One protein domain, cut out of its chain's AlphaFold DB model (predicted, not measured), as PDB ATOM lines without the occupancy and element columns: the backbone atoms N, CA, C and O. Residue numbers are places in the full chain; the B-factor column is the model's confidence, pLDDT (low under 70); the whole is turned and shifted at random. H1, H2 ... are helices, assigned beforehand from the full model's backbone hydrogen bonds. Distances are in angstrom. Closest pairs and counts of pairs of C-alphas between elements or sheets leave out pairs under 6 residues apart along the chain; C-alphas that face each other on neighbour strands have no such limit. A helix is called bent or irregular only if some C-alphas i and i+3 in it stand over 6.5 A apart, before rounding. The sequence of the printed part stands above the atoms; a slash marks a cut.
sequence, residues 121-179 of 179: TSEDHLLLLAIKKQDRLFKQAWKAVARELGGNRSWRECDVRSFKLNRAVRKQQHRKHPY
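AT A GLANCE: This is residues 121 to 179 of the 179 residues of an uncharacterized protein of Absidia glauca (UniProt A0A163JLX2). The model is an open V of two long helices, H1 and H2, with a wide empty space between its limbs. H1 is bent into two arms, H1a and H1b; H1b and the first turns of H2, residues 155 to 159, make the corner, while residues 121 to 137 and 160 to 179 stick out as the two free limbs. The printed part has 59 residues with two named helices, H1 then H2, and no named strand; its class is all helix. It is flat, spanning 42 by 41 by 12 A, and only just loose, close to extended, with a radius of gyration of the C-alphas of 15.6 A.

IN THESE COORDINATES: H1, residues 121 to 148, was assigned as one helix by its hydrogen bonds but is bent: C-alphas 133 and 136 are 7.7 A apart. Arm H1a, residues 121 to 133, begins with C-alpha 121 at (-32.236, 28.069, -32.585) and is 18.3 A long from first to last C-alpha. Arm H1b, residues 136 to 148, is 18.8 A long and ends with C-alpha 148 at (3.400, 29.649, -20.453). H2, residues 155 to 176, measures 30.9 A, has a kink of 28 degrees near residue 164, and ends with C-alpha 176 at (-15.933, 49.058, -9.693).

HOW THE PARTS SIT: H1a and H1b stand at a steep tilt of 58 degrees. H1b and H2 touch, H2 with residues 155 to 159 alone; the closest C-alphas are those of Lys 143 and Trp 155, 5.0 A apart. Their lines are about perpendicular, at 80 degrees. H1a and H2 are apart. In H1a and H1b every O i to N i+4 pair is within hydrogen-bond range; in H2 16 of 18 are.

THE WHOLE: The two C-alphas farthest apart are those of Arg 136 and Tyr 179, at 42.8 A. The printed part has no cut, and the link from H1 to H2, six residues, is short. Tyr 179 is the chain's last residue. Mean pLDDT of the printed part is 84.6; residues 170 to 179 are under 70.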
ATOM      1  N   THR A 121     -32.675  29.472 -32.722       94.19
ATOM      2  CA  THR A 121     -32.236  28.069 -32.585       94.19
ATOM      3  C   THR A 121     -31.341  27.616 -33.746       94.19
ATOM      4  O   THR A 121     -30.392  26.858 -33.550       94.19
ATOM      5  N   SER A 122     -31.603  28.112 -34.958       94.56
ATOM      6  CA  SER A 122     -30.773  27.870 -36.142       94.56
ATOM      7  C   SER A 122     -29.378  28.488 -36.018       94.56
ATOM      8  O   SER A 122     -28.387  27.841 -36.362       94.56
ATOM      9  N   GLU A 123     -29.278  29.719 -35.511       94.44
ATOM     10  CA  GLU A 123     -27.991  30.377 -35.257       94.44
ATOM     11  C   GLU A 123     -27.205  29.656 -34.163       94.44
ATOM     12  O   GLU A 123     -26.007  29.430 -34.336       94.44
ATOM     13  N   ASP A 124     -27.867  29.214 -33.092       94.94
ATOM     14  CA  ASP A 124     -27.244  28.400 -32.045       94.94
ATOM     15  C   ASP A 124     -26.702  27.081 -32.604       94.94
ATOM     16  O   ASP A 124     -25.576  26.681 -32.297       94.94
ATOM     17  N   HIS A 125     -27.460  26.414 -33.478       95.69
ATOM     18  CA  HIS A 125     -27.008  25.185 -34.123       95.69
ATOM     19  C   HIS A 125     -25.766  25.423 -34.997       95.69
ATOM     20  O   HIS A 125     -24.788  24.674 -34.915       95.69
ATOM     21  N   LEU A 126     -25.754  26.497 -35.793       96.94
ATOM     22  CA  LEU A 126     -24.586  26.887 -36.590       96.94
ATOM     23  C   LEU A 126     -23.387  27.260 -35.711       96.94
ATOM     24  O   LEU A 126     -22.256  26.870 -36.013       96.94
ATOM     25  N   LEU A 127     -23.624  27.964 -34.604       95.00
ATOM     26  CA  LEU A 127     -22.597  28.319 -33.633       95.00
ATOM     27  C   LEU A 127     -21.973  27.065 -33.010       95.00
ATOM     28  O   LEU A 127     -20.748  26.953 -32.958       95.00
ATOM     29  N   LEU A 128     -22.786  26.092 -32.593       94.69
ATOM     30  CA  LEU A 128     -22.307  24.819 -32.050       94.69
ATOM     31  C   LEU A 128     -21.481  24.034 -33.073       94.69
ATOM     32  O   LEU A 128     -20.420  23.506 -32.729       94.69
ATOM     33  N   LEU A 129     -21.918  23.990 -34.334       96.06
ATOM     34  CA  LEU A 129     -21.155  23.366 -35.416       96.06
ATOM     35  C   LEU A 129     -19.806  24.060 -35.635       96.06
ATOM     36  O   LEU A 129     -18.781  23.385 -35.759       96.06
ATOM     37  N   ALA A 130     -19.787  25.394 -35.640       95.25
ATOM     38  CA  ALA A 130     -18.561  26.171 -35.774       95.25
ATOM     39  C   ALA A 130     -17.602  25.922 -34.598       95.25
ATOM     40  O   ALA A 130     -16.417  25.670 -34.821       95.25
ATOM     41  N   ILE A 131     -18.107  25.908 -33.360       92.88
ATOM     42  CA  ILE A 131     -17.316  25.592 -32.162       92.88
ATOM     43  C   ILE A 131     -16.722  24.185 -32.273       92.88
ATOM     44  O   ILE A 131     -15.514  24.013 -32.110       92.88
ATOM     45  N   LYS A 132     -17.542  23.185 -32.618       94.88
ATOM     46  CA  LYS A 132     -17.100  21.791 -32.765       94.88
ATOM     47  C   LYS A 132     -16.033  21.642 -33.850       94.88
ATOM     48  O   LYS A 132     -15.070  20.901 -33.666       94.88
ATOM     49  N   LYS A 133     -16.165  22.369 -34.964       94.75
ATOM     50  CA  LYS A 133     -15.175  22.382 -36.051       94.75
ATOM     51  C   LYS A 133     -13.820  22.930 -35.591       94.75
ATOM     52  O   LYS A 133     -12.787  22.435 -36.035       94.75
ATOM     53  N   GLN A 134     -13.819  23.917 -34.694       93.31
ATOM     54  CA  GLN A 134     -12.606  24.585 -34.213       93.31
ATOM     55  C   GLN A 134     -12.021  23.989 -32.920       93.31
ATOM     56  O   GLN A 134     -11.013  24.491 -32.422       93.31
ATOM     57  N   ASP A 135     -12.575  22.885 -32.402       91.69
ATOM     58  CA  ASP A 135     -12.146  22.233 -31.150       91.69
ATOM     59  C   ASP A 135     -10.626  21.986 -31.082       91.69
ATOM     60  O   ASP A 135      -9.968  22.235 -30.067       91.69
ATOM     61  N   ARG A 136     -10.023  21.586 -32.210       91.94
ATOM     62  CA  ARG A 136      -8.576  21.342 -32.301       91.94
ATOM     63  C   ARG A 136      -7.749  22.606 -32.062       91.94
ATOM     64  O   ARG A 136      -6.724  22.516 -31.385       91.94
ATOM     65  N   LEU A 137      -8.183  23.753 -32.589       93.31
ATOM     66  CA  LEU A 137      -7.491  25.030 -32.400       93.31
ATOM     67  C   LEU A 137      -7.594  25.490 -30.947       93.31
ATOM     68  O   LEU A 137      -6.582  25.859 -30.355       93.31
ATOM     69  N   PHE A 138      -8.775  25.376 -30.333       90.88
ATOM     70  CA  PHE A 138      -8.948  25.710 -28.915       90.88
ATOM     71  C   PHE A 138      -8.060  24.847 -28.017       90.88
ATOM     72  O   PHE A 138      -7.373  25.359 -27.134       90.88
ATOM     73  N   LYS A 139      -7.981  23.541 -28.288       92.19
ATOM     74  CA  LYS A 139      -7.085  22.637 -27.560       92.19
ATOM     75  C   LYS A 139      -5.613  23.025 -27.709       92.19
ATOM     76  O   LYS A 139      -4.858  22.930 -26.743       92.19
ATOM     77  N   GLN A 140      -5.179  23.425 -28.903       94.31
ATOM     78  CA  GLN A 140      -3.808  23.890 -29.126       94.31
ATOM     79  C   GLN A 140      -3.525  25.205 -28.392       94.31
ATOM     80  O   GLN A 140      -2.485  25.310 -27.743       94.31
ATOM     81  N   ALA A 141      -4.464  26.154 -28.415       93.50
ATOM     82  CA  ALA A 141      -4.358  27.406 -27.673       93.50
ATOM     83  C   ALA A 141      -4.205  27.148 -26.166       93.50
ATOM     84  O   ALA A 141      -3.262  27.632 -25.545       93.50
ATOM     85  N   TRP A 142      -5.039  26.284 -25.582       93.62
ATOM     86  CA  TRP A 142      -4.925  25.936 -24.162       93.62
ATOM     87  C   TRP A 142      -3.635  25.192 -23.814       93.62
ATOM     88  O   TRP A 142      -3.100  25.361 -22.718       93.62
ATOM     89  N   LYS A 143      -3.097  24.382 -24.734       93.25
ATOM     90  CA  LYS A 143      -1.766  23.782 -24.563       93.25
ATOM     91  C   LYS A 143      -0.662  24.836 -24.548       93.25
ATOM     92  O   LYS A 143       0.282  24.682 -23.781       93.25
ATOM     93  N   ALA A 144      -0.760  25.879 -25.371       94.19
ATOM     94  CA  ALA A 144       0.189  26.988 -25.337       94.19
ATOM     95  C   ALA A 144       0.124  27.728 -23.992       94.19
ATOM     96  O   ALA A 144       1.152  27.840 -23.333       94.19
ATOM     97  N   VAL A 145      -1.083  28.071 -23.524       93.69
ATOM     98  CA  VAL A 145      -1.312  28.687 -22.202       93.69
ATOM     99  C   VAL A 145      -0.704  27.846 -21.075       93.69
ATOM    100  O   VAL A 145       0.015  28.361 -20.227       93.69
ATOM    101  N   ALA A 146      -0.932  26.531 -21.075       93.75
ATOM    102  CA  ALA A 146      -0.365  25.636 -20.067       93.75
ATOM    103  C   ALA A 146       1.177  25.638 -20.048       93.75
ATOM    104  O   ALA A 146       1.779  25.538 -18.977       93.75
ATOM    105  N   ARG A 147       1.824  25.771 -21.217       93.81
ATOM    106  CA  ARG A 147       3.289  25.900 -21.305       93.81
ATOM    107  C   ARG A 147       3.772  27.225 -20.722       93.81
ATOM    108  O   ARG A 147       4.744  27.220 -19.977       93.81
ATOM    109  N   GLU A 148       3.077  28.325 -21.005       93.00
ATOM    110  CA  GLU A 148       3.400  29.649 -20.453       93.00
ATOM    111  C   GLU A 148       3.229  29.710 -18.928       93.00
ATOM    112  O   GLU A 148       4.012  30.360 -18.246       93.00
ATOM    113  N   LEU A 149       2.273  28.958 -18.367       88.75
ATOM    114  CA  LEU A 149       2.076  28.817 -16.916       88.75
ATOM    115  C   LEU A 149       3.152  27.957 -16.215       88.75
ATOM    116  O   LEU A 149       2.996  27.596 -15.046       88.75
ATOM    117  N   GLY A 150       4.236  27.609 -16.913       86.38
ATOM    118  CA  GLY A 150       5.353  26.845 -16.362       86.38
ATOM    119  C   GLY A 150       5.155  25.330 -16.392       86.38
ATOM    120  O   GLY A 150       5.808  24.623 -15.634       86.38
ATOM    121  N   GLY A 151       4.240  24.809 -17.221       79.50
ATOM    122  CA  GLY A 151       4.108  23.371 -17.508       79.50
ATOM    123  C   GLY A 151       3.557  22.493 -16.374       79.50
ATOM    124  O   GLY A 151       3.196  21.345 -16.618       79.50
ATOM    125  N   ASN A 152       3.410  23.033 -15.163       87.69
ATOM    126  CA  ASN A 152       2.933  22.311 -13.975       87.69
ATOM    127  C   ASN A 152       1.408  22.115 -13.932       87.69
ATOM    128  O   ASN A 152       0.878  21.523 -12.993       87.69
ATOM    129  N   ARG A 153       0.682  22.658 -14.911       89.56
ATOM    130  CA  ARG A 153      -0.778  22.574 -15.019       89.56
ATOM    131  C   ARG A 153      -1.157  22.066 -16.392       89.56
ATOM    132  O   ARG A 153      -0.602  22.494 -17.400       89.56
ATOM    133  N   SER A 154      -2.131  21.170 -16.444       93.19
ATOM    134  CA  SER A 154      -2.654  20.679 -17.710       93.19
ATOM    135  C   SER A 154      -3.490  21.750 -18.418       93.19
ATOM    136  O   SER A 154      -4.128  22.608 -17.804       93.19
ATOM    137  N   TRP A 155      -3.554  21.660 -19.747       90.94
ATOM    138  CA  TRP A 155      -4.409  22.530 -20.559       90.94
ATOM    139  C   TRP A 155      -5.896  22.430 -20.162       90.94
ATOM    140  O   TRP A 155      -6.609  23.427 -20.229       90.94
ATOM    141  N   ARG A 156      -6.353  21.256 -19.686       90.75
ATOM    142  CA  ARG A 156      -7.724  21.048 -19.180       90.75
ATOM    143  C   ARG A 156      -7.977  21.825 -17.888       90.75
ATOM    144  O   ARG A 156      -9.035  22.426 -17.738       90.75
ATOM    145  N   GLU A 157      -7.016  21.827 -16.962       91.75
ATOM    146  CA  GLU A 157      -7.117  22.623 -15.732       91.75
ATOM    147  C   GLU A 157      -7.187  24.120 -16.044       91.75
ATOM    148  O   GLU A 157      -7.992  24.831 -15.438       91.75
ATOM    149  N   CYS A 158      -6.390  24.587 -17.011       90.44
ATOM    150  CA  CYS A 158      -6.393  25.981 -17.458       90.44
ATOM    151  C   CYS A 158      -7.755  26.381 -18.044       90.44
ATOM    152  O   CYS A 158      -8.325  27.392 -17.632       90.44
ATOM    153  N   ASP A 159      -8.310  25.550 -18.930       90.31
ATOM    154  CA  ASP A 159      -9.620  25.762 -19.551       90.31
ATOM    155  C   ASP A 159     -10.740  25.843 -18.497       90.31
ATOM    156  O   ASP A 159     -11.431  26.858 -18.380       90.31
ATOM    157  N   VAL A 160     -10.841  24.846 -17.610       89.62
ATOM    158  CA  VAL A 160     -11.844  24.826 -16.528       89.62
ATOM    159  C   VAL A 160     -11.700  26.030 -15.592       89.62
ATOM    160  O   VAL A 160     -12.695  26.635 -15.172       89.62
ATOM    161  N   ARG A 161     -10.465  26.402 -15.236       89.75
ATOM    162  CA  ARG A 161     -10.209  27.548 -14.356       89.75
ATOM    163  C   ARG A 161     -10.581  28.867 -15.029       89.75
ATOM    164  O   ARG A 161     -11.071  29.762 -14.333       89.75
ATOM    165  N   SER A 162     -10.418  28.977 -16.347       88.62
ATOM    166  CA  SER A 162     -10.739  30.185 -17.109       88.62
ATOM    167  C   SER A 162     -12.210  30.589 -16.969       88.62
ATOM    168  O   SER A 162     -12.505  31.767 -16.769       88.62
ATOM    169  N   PHE A 163     -13.143  29.630 -16.954       83.56
ATOM    170  CA  PHE A 163     -14.569  29.911 -16.753       83.56
ATOM    171  C   PHE A 163     -14.848  30.508 -15.369       83.56
ATOM    172  O   PHE A 163     -15.623  31.461 -15.238       83.56
ATOM    173  N   LYS A 164     -14.183  29.986 -14.331       82.56
ATOM    174  CA  LYS A 164     -14.318  30.479 -12.951       82.56
ATOM    175  C   LYS A 164     -13.751  31.892 -12.806       82.56
ATOM    176  O   LYS A 164     -14.384  32.736 -12.172       82.56
ATOM    177  N   LEU A 165     -12.598  32.157 -13.422       83.88
ATOM    178  CA  LEU A 165     -11.973  33.480 -13.419       83.88
ATOM    179  C   LEU A 165     -12.803  34.499 -14.201       83.88
ATOM    180  O   LEU A 165     -13.108  35.553 -13.657       83.88
ATOM    181  N   ASN A 166     -13.260  34.174 -15.413       81.19
ATOM    182  CA  ASN A 166     -14.082  35.079 -16.222       81.19
ATOM    183  C   ASN A 166     -15.369  35.505 -15.499       81.19
ATOM    184  O   ASN A 166     -15.732  36.681 -15.513       81.19
ATOM    185  N   ARG A 167     -16.038  34.581 -14.793       74.62
ATOM    186  CA  ARG A 167     -17.212  34.916 -13.967       74.62
ATOM    187  C   ARG A 167     -16.856  35.870 -12.819       74.62
ATOM    188  O   ARG A 167     -17.615  36.797 -12.541       74.62
ATOM    189  N   ALA A 168     -15.717  35.658 -12.161       72.94
ATOM    190  CA  ALA A 168     -15.255  36.508 -11.065       72.94
ATOM    191  C   ALA A 168     -14.824  37.907 -11.544       72.94
ATOM    192  O   ALA A 168     -15.207  38.898 -10.926       72.94
ATOM    193  N   VAL A 169     -14.102  37.997 -12.665       71.88
ATOM    194  CA  VAL A 169     -13.647  39.260 -13.270       71.88
ATOM    195  C   VAL A 169     -14.836  40.124 -13.685       71.88
ATOM    196  O   VAL A 169     -14.896  41.291 -13.303       71.88
ATOM    197  N   ARG A 170     -15.842  39.552 -14.361       68.62
ATOM    198  CA  ARG A 170     -17.078  40.282 -14.704       68.62
ATOM    199  C   ARG A 170     -17.811  40.795 -13.458       68.62
ATOM    200  O   ARG A 170     -18.257  41.939 -13.426       68.62
ATOM    201  N   LYS A 171     -17.889  39.979 -12.397       61.06
ATOM    202  CA  LYS A 171     -18.495  40.385 -11.115       61.06
ATOM    203  C   LYS A 171     -17.712  41.520 -10.444       61.06
ATOM    204  O   LYS A 171     -18.316  42.367  -9.797       61.06
ATOM    205  N   GLN A 172     -16.388  41.553 -10.585       63.88
ATOM    206  CA  GLN A 172     -15.564  42.649 -10.071       63.88
ATOM    207  C   GLN A 172     -15.704  43.929 -10.902       63.88
ATOM    208  O   GLN A 172     -15.786  45.003 -10.313       63.88
ATOM    209  N   GLN A 173     -15.789  43.837 -12.232       61.59
ATOM    210  CA  GLN A 173     -16.000  44.998 -13.106       61.59
ATOM    211  C   GLN A 173     -17.325  45.711 -12.800       61.59
ATOM    212  O   GLN A 173     -17.338  46.928 -12.657       61.59
ATOM    213  N   HIS A 174     -18.406  44.962 -12.561       57.31
ATOM    214  CA  HIS A 174     -19.691  45.537 -12.145       57.31
ATOM    215  C   HIS A 174     -19.638  46.213 -10.757       57.31
ATOM    216  O   HIS A 174     -20.439  47.092 -10.461       57.31
ATOM    217  N   ARG A 175     -18.706  45.823  -9.875       58.41
ATOM    218  CA  ARG A 175     -18.551  46.446  -8.544       58.41
ATOM    219  C   ARG A 175     -17.684  47.706  -8.556       58.41
ATOM    220  O   ARG A 175     -17.756  48.469  -7.602       58.41
ATOM    221  N   LYS A 176     -16.857  47.913  -9.589       52.19
ATOM    222  CA  LYS A 176     -15.933  49.058  -9.693       52.19
ATOM    223  C   LYS A 176     -16.526  50.290 -10.390       52.19
ATOM    224  O   LYS A 176     -15.880  51.329 -10.372       52.19
ATOM    225  N   HIS A 177     -17.737  50.197 -10.938       44.94
ATOM    226  CA  HIS A 177     -18.529  51.348 -11.389       44.94
ATOM    227  C   HIS A 177     -19.863  51.422 -10.624       44.94
ATOM    228  O   HIS A 177     -20.905  51.053 -11.167       44.94
ATOM    229  N   PRO A 178     -19.866  51.848  -9.348       49.50
ATOM    230  CA  PRO A 178     -21.067  52.406  -8.752       49.50
ATOM    231  C   PRO A 178     -21.195  53.854  -9.247       49.50
ATOM    232  O   PRO A 178     -20.363  54.673  -8.879       49.50
ATOM    233  N   TYR A 179     -22.188  54.088 -10.111       43.09
ATOM    234  CA  TYR A 179     -22.703  55.383 -10.594       43.09
ATOM    235  C   TYR A 179     -21.686  56.507 -10.840       43.09
ATOM    236  O   TYR A 179     -21.294  57.204  -9.882       43.09
TER     237      TYR A 179